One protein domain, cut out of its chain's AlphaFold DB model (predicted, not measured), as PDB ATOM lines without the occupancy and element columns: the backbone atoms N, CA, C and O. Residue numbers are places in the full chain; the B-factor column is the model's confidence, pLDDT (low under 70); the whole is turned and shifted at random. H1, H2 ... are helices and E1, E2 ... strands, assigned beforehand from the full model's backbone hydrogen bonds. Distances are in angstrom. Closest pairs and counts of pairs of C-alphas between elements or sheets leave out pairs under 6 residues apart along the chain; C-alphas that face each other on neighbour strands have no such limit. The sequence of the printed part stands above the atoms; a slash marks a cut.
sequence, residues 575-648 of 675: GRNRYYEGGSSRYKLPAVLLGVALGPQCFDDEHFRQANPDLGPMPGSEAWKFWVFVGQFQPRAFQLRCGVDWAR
ATOM      1  N   GLY A 575      28.669  20.323 -43.888       59.28
ATOM      2  CA  GLY A 575      27.875  21.160 -42.994       59.28
ATOM      3  C   GLY A 575      27.868  20.624 -41.566       59.28
ATOM      4  O   GLY A 575      27.539  19.462 -41.333       59.28
ATOM      5  N   ARG A 576      28.140  21.495 -40.589       61.03
ATOM      6  CA  ARG A 576      27.451  21.393 -39.293       61.03
ATOM      7  C   ARG A 576      26.086  22.038 -39.429       61.03
ATOM      8  O   ARG A 576      25.913  22.972 -40.217       61.03
ATOM      9  N   ASN A 577      25.109  21.528 -38.688       69.06
ATOM     10  CA  ASN A 577      23.752  22.001 -38.869       69.06
ATOM     11  C   ASN A 577      23.518  23.378 -38.227       69.06
ATOM     12  O   ASN A 577      23.230  23.489 -37.035       69.06
ATOM     13  N   ARG A 578      23.600  24.430 -39.054       64.44
ATOM     14  CA  ARG A 578      23.307  25.830 -38.686       64.44
ATOM     15  C   ARG A 578      21.924  26.018 -38.062       64.44
ATOM     16  O   ARG A 578      21.712  26.980 -37.331       64.44
ATOM     17  N   TYR A 579      21.003  25.093 -38.326       65.50
ATOM     18  CA  TYR A 579      19.686  25.054 -37.708       65.50
ATOM     19  C   TYR A 579      19.767  25.009 -36.168       65.50
ATOM     20  O   TYR A 579      18.997  25.678 -35.481       65.50
ATOM     21  N   TYR A 580      20.752  24.283 -35.626       61.38
ATOM     22  CA  TYR A 580      21.020  24.217 -34.189       61.38
ATOM     23  C   TYR A 580      21.742  25.475 -33.672       61.38
ATOM     24  O   TYR A 580      21.409  25.993 -32.609       61.38
ATOM     25  N   GLU A 581      22.704  26.001 -34.439       64.56
ATOM     26  CA  GLU A 581      23.531  27.159 -34.051       64.56
ATOM     27  C   GLU A 581      22.716  28.452 -33.868       64.56
ATOM     28  O   GLU A 581      23.077  29.292 -33.048       64.56
ATOM     29  N   GLY A 582      21.598  28.606 -34.587       60.62
ATOM     30  CA  GLY A 582      20.707  29.763 -34.457       60.62
ATOM     31  C   GLY A 582      19.701  29.700 -33.298       60.62
ATOM     32  O   GLY A 582      18.881  30.607 -33.185       60.62
ATOM     33  N   GLY A 583      19.671  28.624 -32.498       54.66
ATOM     34  CA  GLY A 583      18.631  28.405 -31.475       54.66
ATOM     35  C   GLY A 583      17.205  28.277 -32.040       54.66
ATOM     36  O   GLY A 583      16.225  28.278 -31.298       54.66
ATOM     37  N   SER A 584      17.073  28.170 -33.364       53.16
ATOM     38  CA  SER A 584      15.808  28.195 -34.091       53.16
ATOM     39  C   SER A 584      15.193  26.798 -34.167       53.16
ATOM     40  O   SER A 584      14.969  26.281 -35.253       53.16
ATOM     41  N   SER A 585      14.839  26.200 -33.029       54.34
ATOM     42  CA  SER A 585      14.041  24.958 -32.986       54.34
ATOM     43  C   SER A 585      12.632  25.095 -33.597       54.34
ATOM     44  O   SER A 585      11.957  24.089 -33.807       54.34
ATOM     45  N   ARG A 586      12.195  26.333 -33.876       58.34
ATOM     46  CA  ARG A 586      10.801  26.740 -34.127       58.34
ATOM     47  C   ARG A 586      10.147  26.201 -35.406       58.34
ATOM     48  O   ARG A 586       8.928  26.201 -35.467       58.34
ATOM     49  N   TYR A 587      10.900  25.768 -36.421       69.38
ATOM     50  CA  TYR A 587      10.347  25.468 -37.758       69.38
ATOM     51  C   TYR A 587      10.998  24.241 -38.403       69.38
ATOM     52  O   TYR A 587      11.823  24.380 -39.312       69.38
ATOM     53  N   LYS A 588      10.741  23.034 -37.884       83.06
ATOM     54  CA  LYS A 588      11.398  21.812 -38.393       83.06
ATOM     55  C   LYS A 588      10.932  21.449 -39.809       83.06
ATOM     56  O   LYS A 588      11.739  20.990 -40.616       83.06
ATOM     57  N   LEU A 589       9.654  21.697 -40.122       81.31
ATOM     58  CA  LEU A 589       9.004  21.254 -41.359       81.31
ATOM     59  C   LEU A 589       9.753  21.657 -42.650       81.31
ATOM     60  O   LEU A 589      10.026  20.754 -43.441       81.31
ATOM     61  N   PRO A 590      10.181  22.919 -42.883       86.69
ATOM     62  CA  PRO A 590      10.905  23.275 -44.109       86.69
ATOM     63  C   PRO A 590      12.193  22.470 -44.328       86.69
ATOM     64  O   PRO A 590      12.526  22.138 -45.463       86.69
ATOM     65  N   ALA A 591      12.904  22.112 -43.254       88.38
ATOM     66  CA  ALA A 591      14.108  21.289 -43.334       88.38
ATOM     67  C   ALA A 591      13.774  19.801 -43.563       88.38
ATOM     68  O   ALA A 591      14.466  19.128 -44.330       88.38
ATOM     69  N   VAL A 592      12.687  19.285 -42.972       92.94
ATOM     70  CA  VAL A 592      12.167  17.937 -43.286       92.94
ATOM     71  C   VAL A 592      11.811  17.847 -44.771       92.94
ATOM     72  O   VAL A 592      12.317  16.964 -45.460       92.94
ATOM     73  N   LEU A 593      11.015  18.792 -45.284       92.12
ATOM     74  CA  LEU A 593      10.611  18.844 -46.692       92.12
ATOM     75  C   LEU A 593      11.821  18.937 -47.630       92.12
ATOM     76  O   LEU A 593      11.868  18.224 -48.628       92.12
ATOM     77  N   LEU A 594      12.837  19.734 -47.278       92.38
ATOM     78  CA  LEU A 594      14.110  19.805 -48.003       92.38
ATOM     79  C   LEU A 594      14.818  18.438 -48.066       92.38
ATOM     80  O   LEU A 594      15.242  18.005 -49.137       92.38
ATOM     81  N   GLY A 595      14.932  17.749 -46.927       93.81
ATOM     82  CA  GLY A 595      15.579  16.438 -46.827       93.81
ATOM     83  C   GLY A 595      14.825  15.322 -47.562       93.81
ATOM     84  O   GLY A 595      15.457  14.446 -48.158       93.81
ATOM     85  N   VAL A 596      13.490  15.388 -47.579       94.88
ATOM     86  CA  VAL A 596      12.621  14.504 -48.374       94.88
ATOM     87  C   VAL A 596      12.762  14.796 -49.871       94.88
ATOM     88  O   VAL A 596      12.954  13.863 -50.649       94.88
ATOM     89  N   ALA A 597      12.742  16.070 -50.274       93.50
ATOM     90  CA  ALA A 597      12.864  16.501 -51.669       93.50
ATOM     91  C   ALA A 597      14.217  16.124 -52.303       93.50
ATOM     92  O   ALA A 597      14.276  15.764 -53.480       93.50
ATOM     93  N   LEU A 598      15.298  16.170 -51.518       95.31
ATOM     94  CA  LEU A 598      16.628  15.687 -51.912       95.31
ATOM     95  C   LEU A 598      16.671  14.163 -52.101       95.31
ATOM     96  O   LEU A 598      17.366  13.673 -52.991       95.31
ATOM     97  N   GLY A 599      15.928  13.416 -51.281       95.50
ATOM     98  CA  GLY A 599      15.918  11.955 -51.266       95.50
ATOM     99  C   GLY A 599      17.217  11.316 -50.741       95.50
ATOM    100  O   GLY A 599      18.240  11.989 -50.570       95.50
ATOM    101  N   PRO A 600      17.205   9.993 -50.488       97.00
ATOM    102  CA  PRO A 600      18.346   9.279 -49.911       97.00
ATOM    103  C   PRO A 600      19.587   9.295 -50.812       97.00
ATOM    104  O   PRO A 600      20.703   9.318 -50.307       97.00
ATOM    105  N   GLN A 601      19.421   9.344 -52.137       96.25
ATOM    106  CA  GLN A 601      20.531   9.377 -53.096       96.25
ATOM    107  C   GLN A 601      21.407  10.638 -52.995       96.25
ATOM    108  O   GLN A 601      22.582  10.597 -53.360       96.25
ATOM    109  N   CYS A 602      20.861  11.751 -52.490       96.50
ATOM    110  CA  CYS A 602      21.625  12.979 -52.262       96.50
ATOM    111  C   CYS A 602      22.266  13.049 -50.876       96.50
ATOM    112  O   CYS A 602      22.990  14.004 -50.610       96.50
ATOM    113  N   PHE A 603      22.042  12.071 -50.002       97.56
ATOM    114  CA  PHE A 603      22.585  12.047 -48.651       97.56
ATOM    115  C   PHE A 603      23.820  11.143 -48.573       97.56
ATOM    116  O   PHE A 603      23.785   9.992 -49.000       97.56
ATOM    117  N   ASP A 604      24.927  11.662 -48.037       97.75
ATOM    118  CA  ASP A 604      26.147  10.873 -47.852       97.75
ATOM    119  C   ASP A 604      26.072  10.066 -46.545       97.75
ATOM    120  O   ASP A 604      26.541  10.494 -45.487       97.75
ATOM    121  N   ASP A 605      25.423   8.903 -46.610       97.69
ATOM    122  CA  ASP A 605      25.178   8.041 -45.453       97.69
ATOM    123  C   ASP A 605      26.463   7.430 -44.868       97.69
ATOM    124  O   ASP A 605      26.523   7.132 -43.672       97.69
ATOM    125  N   GLU A 606      27.499   7.255 -45.689       97.56
ATOM    126  CA  GLU A 606      28.825   6.821 -45.252       97.56
ATOM    127  C   GLU A 606      29.510   7.930 -44.445       97.56
ATOM    128  O   GLU A 606      29.880   7.699 -43.291       97.56
ATOM    129  N   HIS A 607      29.583   9.154 -44.986       97.62
ATOM    130  CA  HIS A 607      30.121  10.305 -44.257       97.62
ATOM    131  C   HIS A 607      29.338  10.579 -42.966       97.62
ATOM    132  O   HIS A 607      29.938  10.803 -41.913       97.62
ATOM    133  N   PHE A 608      28.003  10.528 -43.017       97.75
ATOM    134  CA  PHE A 608      27.170  10.768 -41.842       97.75
ATOM    135  C   PHE A 608      27.431   9.739 -40.740       97.75
ATOM    136  O   PHE A 608      27.621  10.130 -39.592       97.75
ATOM    137  N   ARG A 609      27.518   8.441 -41.062       97.00
ATOM    138  CA  ARG A 609      27.832   7.400 -40.063       97.00
ATOM    139  C   ARG A 609      29.274   7.492 -39.561       97.00
ATOM    140  O   ARG A 609      29.500   7.343 -38.364       97.00
ATOM    141  N   GLN A 610      30.235   7.813 -40.430       97.56
ATOM    142  CA  GLN A 610      31.632   8.022 -40.034       97.56
ATOM    143  C   GLN A 610      31.789   9.209 -39.066       97.56
ATOM    144  O   GLN A 610      32.575   9.135 -38.121       97.56
ATOM    145  N   ALA A 611      31.036  10.291 -39.279       97.50
ATOM    146  CA  ALA A 611      31.063  11.479 -38.430       97.50
ATOM    147  C   ALA A 611      30.186  11.370 -37.163       97.50
ATOM    148  O   ALA A 611      30.335  12.186 -36.253       97.50
ATOM    149  N   ASN A 612      29.290  10.379 -37.092       97.56
ATOM    150  CA  ASN A 612      28.344  10.157 -35.992       97.56
ATOM    151  C   ASN A 612      28.400   8.692 -35.499       97.56
ATOM    152  O   ASN A 612      27.432   7.943 -35.665       97.56
ATOM    153  N   PRO A 613      29.530   8.250 -34.908       97.06
ATOM    154  CA  PRO A 613      29.741   6.851 -34.522       97.06
ATOM    155  C   PRO A 613      28.800   6.359 -33.407       97.06
ATOM    156  O   PRO A 613      28.669   5.155 -33.196       97.06
ATOM    157  N   ASP A 614      28.125   7.272 -32.706       96.94
ATOM    158  CA  ASP A 614      27.125   6.981 -31.675       96.94
ATOM    159  C   ASP A 614      25.822   6.379 -32.235       96.94
ATOM    160  O   ASP A 614      25.091   5.718 -31.499       96.94
ATOM    161  N   LEU A 615      25.558   6.534 -33.537       95.56
ATOM    162  CA  LEU A 615      24.405   5.925 -34.217       95.56
ATOM    163  C   LEU A 615      24.579   4.416 -34.475       95.56
ATOM    164  O   LEU A 615      23.635   3.748 -34.901       95.56
ATOM    165  N   GLY A 616      25.773   3.869 -34.218       95.44
ATOM    166  CA  GLY A 616      26.078   2.450 -34.392       95.44
ATOM    167  C   GLY A 616      26.012   1.973 -35.855       95.44
ATOM    168  O   GLY A 616      26.074   2.776 -36.789       95.44
ATOM    169  N   PRO A 617      25.906   0.650 -36.089       96.00
ATOM    170  CA  PRO A 617      25.826   0.065 -37.428       96.00
ATOM    171  C   PRO A 617      24.422   0.241 -38.042       96.00
ATOM    172  O   PRO A 617      23.686  -0.721 -38.253       96.00
ATOM    173  N   MET A 618      24.046   1.486 -38.328       97.06
ATOM    174  CA  MET A 618      22.779   1.834 -38.970       97.06
ATOM    175  C   MET A 618      22.851   1.606 -40.500       97.06
ATOM    176  O   MET A 618      23.850   1.989 -41.120       97.06
ATOM    177  N   PRO A 619      21.829   1.007 -41.148       97.25
ATOM    178  CA  PRO A 619      21.731   0.954 -42.611       97.25
ATOM    179  C   PRO A 619      21.613   2.355 -43.229       97.25
ATOM    180  O   PRO A 619      21.012   3.239 -42.625       97.25
ATOM    181  N   GLY A 620      22.118   2.559 -44.451       96.44
ATOM    182  CA  GLY A 620      22.128   3.883 -45.096       96.44
ATOM    183  C   GLY A 620      20.740   4.520 -45.267       96.44
ATOM    184  O   GLY A 620      20.573   5.719 -45.054       96.44
ATOM    185  N   SER A 621      19.715   3.709 -45.550       96.31
ATOM    186  CA  SER A 621      18.314   4.153 -45.623       96.31
ATOM    187  C   SER A 621      17.772   4.657 -44.282       96.31
ATOM    188  O   SER A 621      17.042   5.645 -44.245       96.31
ATOM    189  N   GLU A 622      18.139   4.002 -43.177       97.69
ATOM    190  CA  GLU A 622      17.752   4.426 -41.830       97.69
ATOM    191  C   GLU A 622      18.575   5.634 -41.375       97.69
ATOM    192  O   GLU A 622      18.026   6.531 -40.746       97.69
ATOM    193  N   ALA A 623      19.850   5.727 -41.773       97.62
ATOM    194  CA  ALA A 623      20.687   6.900 -41.522       97.62
ATOM    195  C   ALA A 623      20.129   8.156 -42.211       97.62
ATOM    196  O   ALA A 623      20.108   9.225 -41.598       97.62
ATOM    197  N   TRP A 624      19.611   8.026 -43.440       97.75
ATOM    198  CA  TRP A 624      18.907   9.112 -44.128       97.75
ATOM    199  C   TRP A 624      17.616   9.509 -43.405       97.75
ATOM    200  O   TRP A 624      17.455  10.682 -43.080       97.75
ATOM    201  N   LYS A 625      16.724   8.557 -43.083       97.75
ATOM    202  CA  LYS A 625      15.494   8.852 -42.315       97.75
ATOM    203  C   LYS A 625      15.817   9.526 -40.983       97.75
ATOM    204  O   LYS A 625      15.217  10.545 -40.644       97.75
ATOM    205  N   PHE A 626      16.786   8.984 -40.244       97.25
ATOM    206  CA  PHE A 626      17.245   9.557 -38.987       97.25
ATOM    207  C   PHE A 626      17.731  10.989 -39.197       97.25
ATOM    208  O   PHE A 626      17.312  11.870 -38.454       97.25
ATOM    209  N   TRP A 627      18.556  11.260 -40.214       97.19
ATOM    210  CA  TRP A 627      18.983  12.622 -40.533       97.19
ATOM    211  C   TRP A 627      17.800  13.545 -40.860       97.19
ATOM    212  O   TRP A 627      17.704  14.599 -40.237       97.19
ATOM    213  N   VAL A 628      16.874  13.139 -41.737       96.50
ATOM    214  CA  VAL A 628      15.699  13.941 -42.131       96.50
ATOM    215  C   VAL A 628      14.829  14.324 -40.928       96.50
ATOM    216  O   VAL A 628      14.454  15.488 -40.799       96.50
ATOM    217  N   PHE A 629      14.508  13.384 -40.037       95.50
ATOM    218  CA  PHE A 629      13.548  13.634 -38.954       95.50
ATOM    219  C   PHE A 629      14.185  14.065 -37.623       95.50
ATOM    220  O   PHE A 629      13.513  14.684 -36.800       95.50
ATOM    221  N   VAL A 630      15.469  13.764 -37.394       95.38
ATOM    222  CA  VAL A 630      16.132  13.940 -36.086       95.38
ATOM    223  C   VAL A 630      17.524  14.559 -36.218       95.38
ATOM    224  O   VAL A 630      17.805  15.601 -35.626       95.38
ATOM    225  N   GLY A 631      18.413  13.932 -36.988       91.88
ATOM    226  CA  GLY A 631      19.834  14.268 -37.046       91.88
ATOM    227  C   GLY A 631      20.123  15.662 -37.603       91.88
ATOM    228  O   GLY A 631      21.097  16.281 -37.176       91.88
ATOM    229  N   GLN A 632      19.270  16.196 -38.483       92.38
ATOM    230  CA  GLN A 632      19.386  17.570 -38.974       92.38
ATOM    231  C   GLN A 632      18.909  18.641 -37.974       92.38
ATOM    232  O   GLN A 632      19.108  19.830 -38.200       92.38
ATOM    233  N   PHE A 633      18.332  18.242 -36.840       93.19
ATOM    234  CA  PHE A 633      17.965  19.142 -35.739       93.19
ATOM    235  C   PHE A 633      18.934  19.042 -34.555       93.19
ATOM    236  O   PHE A 633      18.699  19.613 -33.495       93.19
ATOM    237  N   GLN A 634      20.037  18.316 -34.743       93.06
ATOM    238  CA  GLN A 634      21.105  18.099 -33.774       93.06
ATOM    239  C   GLN A 634      22.424  18.672 -34.331       93.06
ATOM    240  O   GLN A 634      22.547  18.850 -35.546       93.06
ATOM    241  N   PRO A 635      23.447  18.940 -33.494       93.75
ATOM    242  CA  PRO A 635      24.753  19.458 -33.928       93.75
ATOM    243  C   PRO A 635      25.625  18.383 -34.615       93.75
ATOM    244  O   PRO A 635      26.824  18.261 -34.356       93.75
ATOM    245  N   ARG A 636      25.018  17.583 -35.496       94.62
ATOM    246  CA  ARG A 636      25.652  16.501 -36.250       94.62
ATOM    247  C   ARG A 636      26.255  17.033 -37.544       94.62
ATOM    248  O   ARG A 636      25.681  17.904 -38.201       94.62
ATOM    249  N   ALA A 637      27.415  16.499 -37.912       96.31
ATOM    250  CA  ALA A 637      27.993  16.739 -39.227       96.31
ATOM    251  C   ALA A 637      27.289  15.861 -40.269       96.31
ATOM    252  O   ALA A 637      26.995  14.694 -39.998       96.31
ATOM    253  N   PHE A 638      27.016  16.429 -41.440       96.75
ATOM    254  CA  PHE A 638      26.438  15.731 -42.585       96.75
ATOM    255  C   PHE A 638      26.979  16.316 -43.894       96.75
ATOM    256  O   PHE A 638      27.476  17.447 -43.937       96.75
ATOM    257  N   GLN A 639      26.861  15.546 -44.973       96.44
ATOM    258  CA  GLN A 639      27.207  15.985 -46.320       96.44
ATOM    259  C   GLN A 639      26.098  15.582 -47.296       96.44
ATOM    260  O   GLN A 639      25.513  14.504 -47.186       96.44
ATOM    261  N   LEU A 640      25.817  16.473 -48.246       96.44
ATOM    262  CA  LEU A 640      24.899  16.231 -49.351       96.44
ATOM    263  C   LEU A 640      25.694  16.119 -50.656       96.44
ATOM    264  O   LEU A 640      26.550  16.956 -50.945       96.44
ATOM    265  N   ARG A 641      25.411  15.073 -51.434       96.19
ATOM    266  CA  ARG A 641      26.056  14.768 -52.721       96.19
ATOM    267  C   ARG A 641      25.443  15.540 -53.894       96.19
ATOM    268  O   ARG A 641      26.116  15.725 -54.901       96.19
ATOM    269  N   CYS A 642      24.206  16.023 -53.755       95.00
ATOM    270  CA  CYS A 642      23.541  16.894 -54.726       95.00
ATOM    271  C   CYS A 642      22.886  18.112 -54.060       95.00
ATOM    272  O   CYS A 642      22.560  18.095 -52.874       95.00
ATOM    273  N   GLY A 643      22.683  19.168 -54.855       92.50
ATOM    274  CA  GLY A 643      21.770  20.261 -54.521       92.50
ATOM    275  C   GLY A 643      20.311  19.895 -54.820       92.50
ATOM    276  O   GLY A 643      20.030  18.876 -55.446       92.50
ATOM    277  N   VAL A 644      19.380  20.745 -54.384       89.00
ATOM    278  CA  VAL A 644      17.944  20.568 -54.649       89.00
ATOM    279  C   VAL A 644      17.620  21.015 -56.071       89.00
ATOM    280  O   VAL A 644      17.831  22.181 -56.409       89.00
ATOM    281  N   ASP A 645      17.041  20.127 -56.877       86.56
ATOM    282  CA  ASP A 645      16.389  20.524 -58.123       86.56
ATOM    283  C   ASP A 645      14.940  20.955 -57.854       86.56
ATOM    284  O   ASP A 645      14.002  20.156 -57.869       86.56
ATOM    285  N   TRP A 646      14.755  22.252 -57.611       82.44
ATOM    286  CA  TRP A 646      13.435  22.853 -57.412       82.44
ATOM    287  C   TRP A 646      12.538  22.788 -58.660       82.44
ATOM    288  O   TRP A 646      11.315  22.851 -58.525       82.44
ATOM    289  N   ALA A 647      13.097  22.617 -59.867       85.06
ATOM    290  CA  ALA A 647      12.297  22.534 -61.089       85.06
ATOM    291  C   ALA A 647      11.464  21.243 -61.146       85.06
ATOM    292  O   ALA A 647      10.359  21.262 -61.699       85.06
ATOM    293  N   ARG A 648      11.935  20.158 -60.512       82.06
ATOM    294  CA  ARG A 648      11.191  18.895 -60.353       82.06
ATOM    295  C   ARG A 648       9.896  19.054 -59.543       82.06
ATOM    296  O   ARG A 648       8.958  18.295 -59.755       82.06
TER     297      ARG A 648
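This is residues 575 to 648 of the 675 residues of an uncharacterized protein of Gonium pectorale (UniProt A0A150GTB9). A thin slab of short helices and loops has H4 in its middle, with H2 side by side with one end of H4 and H3 crosswise at its other end. The short strand E1 packs on H3, while the small helix H1 sits out at a corner, away from the other helices. The printed part has 74 residues, in the order H1, H2, H3, H4, E1; it is mostly helix, though under half of its residues are in named elements. It is compact, with a radius of gyration of the C-alphas of 11.9 A, and only just flat, spanning 32 by 31 by 17 A.

H4, residues 620 to 629, touches H2, residues 589 to 598, at a shallow tilt of 27 degrees, opposite ways; their closest C-alphas, of Gly 595 and Val 628, are 5.3 A apart. H4 also touches H3, residues 605 to 611, with the closest C-alphas, of Asp 605 and Gly 620, 5.2 A apart; at 73 degrees they are only just about perpendicular. The closest C-alphas of H3 and E1, residues 637 to 639, are those of Phe 608 and Phe 638, 5.1 A apart. E1 pairs with no named strand, but residues 575 to 576 pair antiparallel with its residues 637 to 638. H1, residues 578 to 581, is apart from H2, H3, H4 and E1. Every O i to N i+4 pair is within hydrogen-bond range in H2, H3 and H4; H1 is too short for such a pair.

H4 is 14.4 A long and ends at C-alpha 629 (13.548, 13.634, -38.954). H2, 14.2 A, begins at C-alpha 589 (9.004, 21.254, -41.359). H3 measures 9.8 A, E1 7.2 A and H1 4.8 A.

The two C-alphas farthest apart, of Asp 614 and Ala 647, are 36.4 A apart. The printed part has no cut, and its four links between named elements are short. Confidence is low, under 70, at residues 575 to 587.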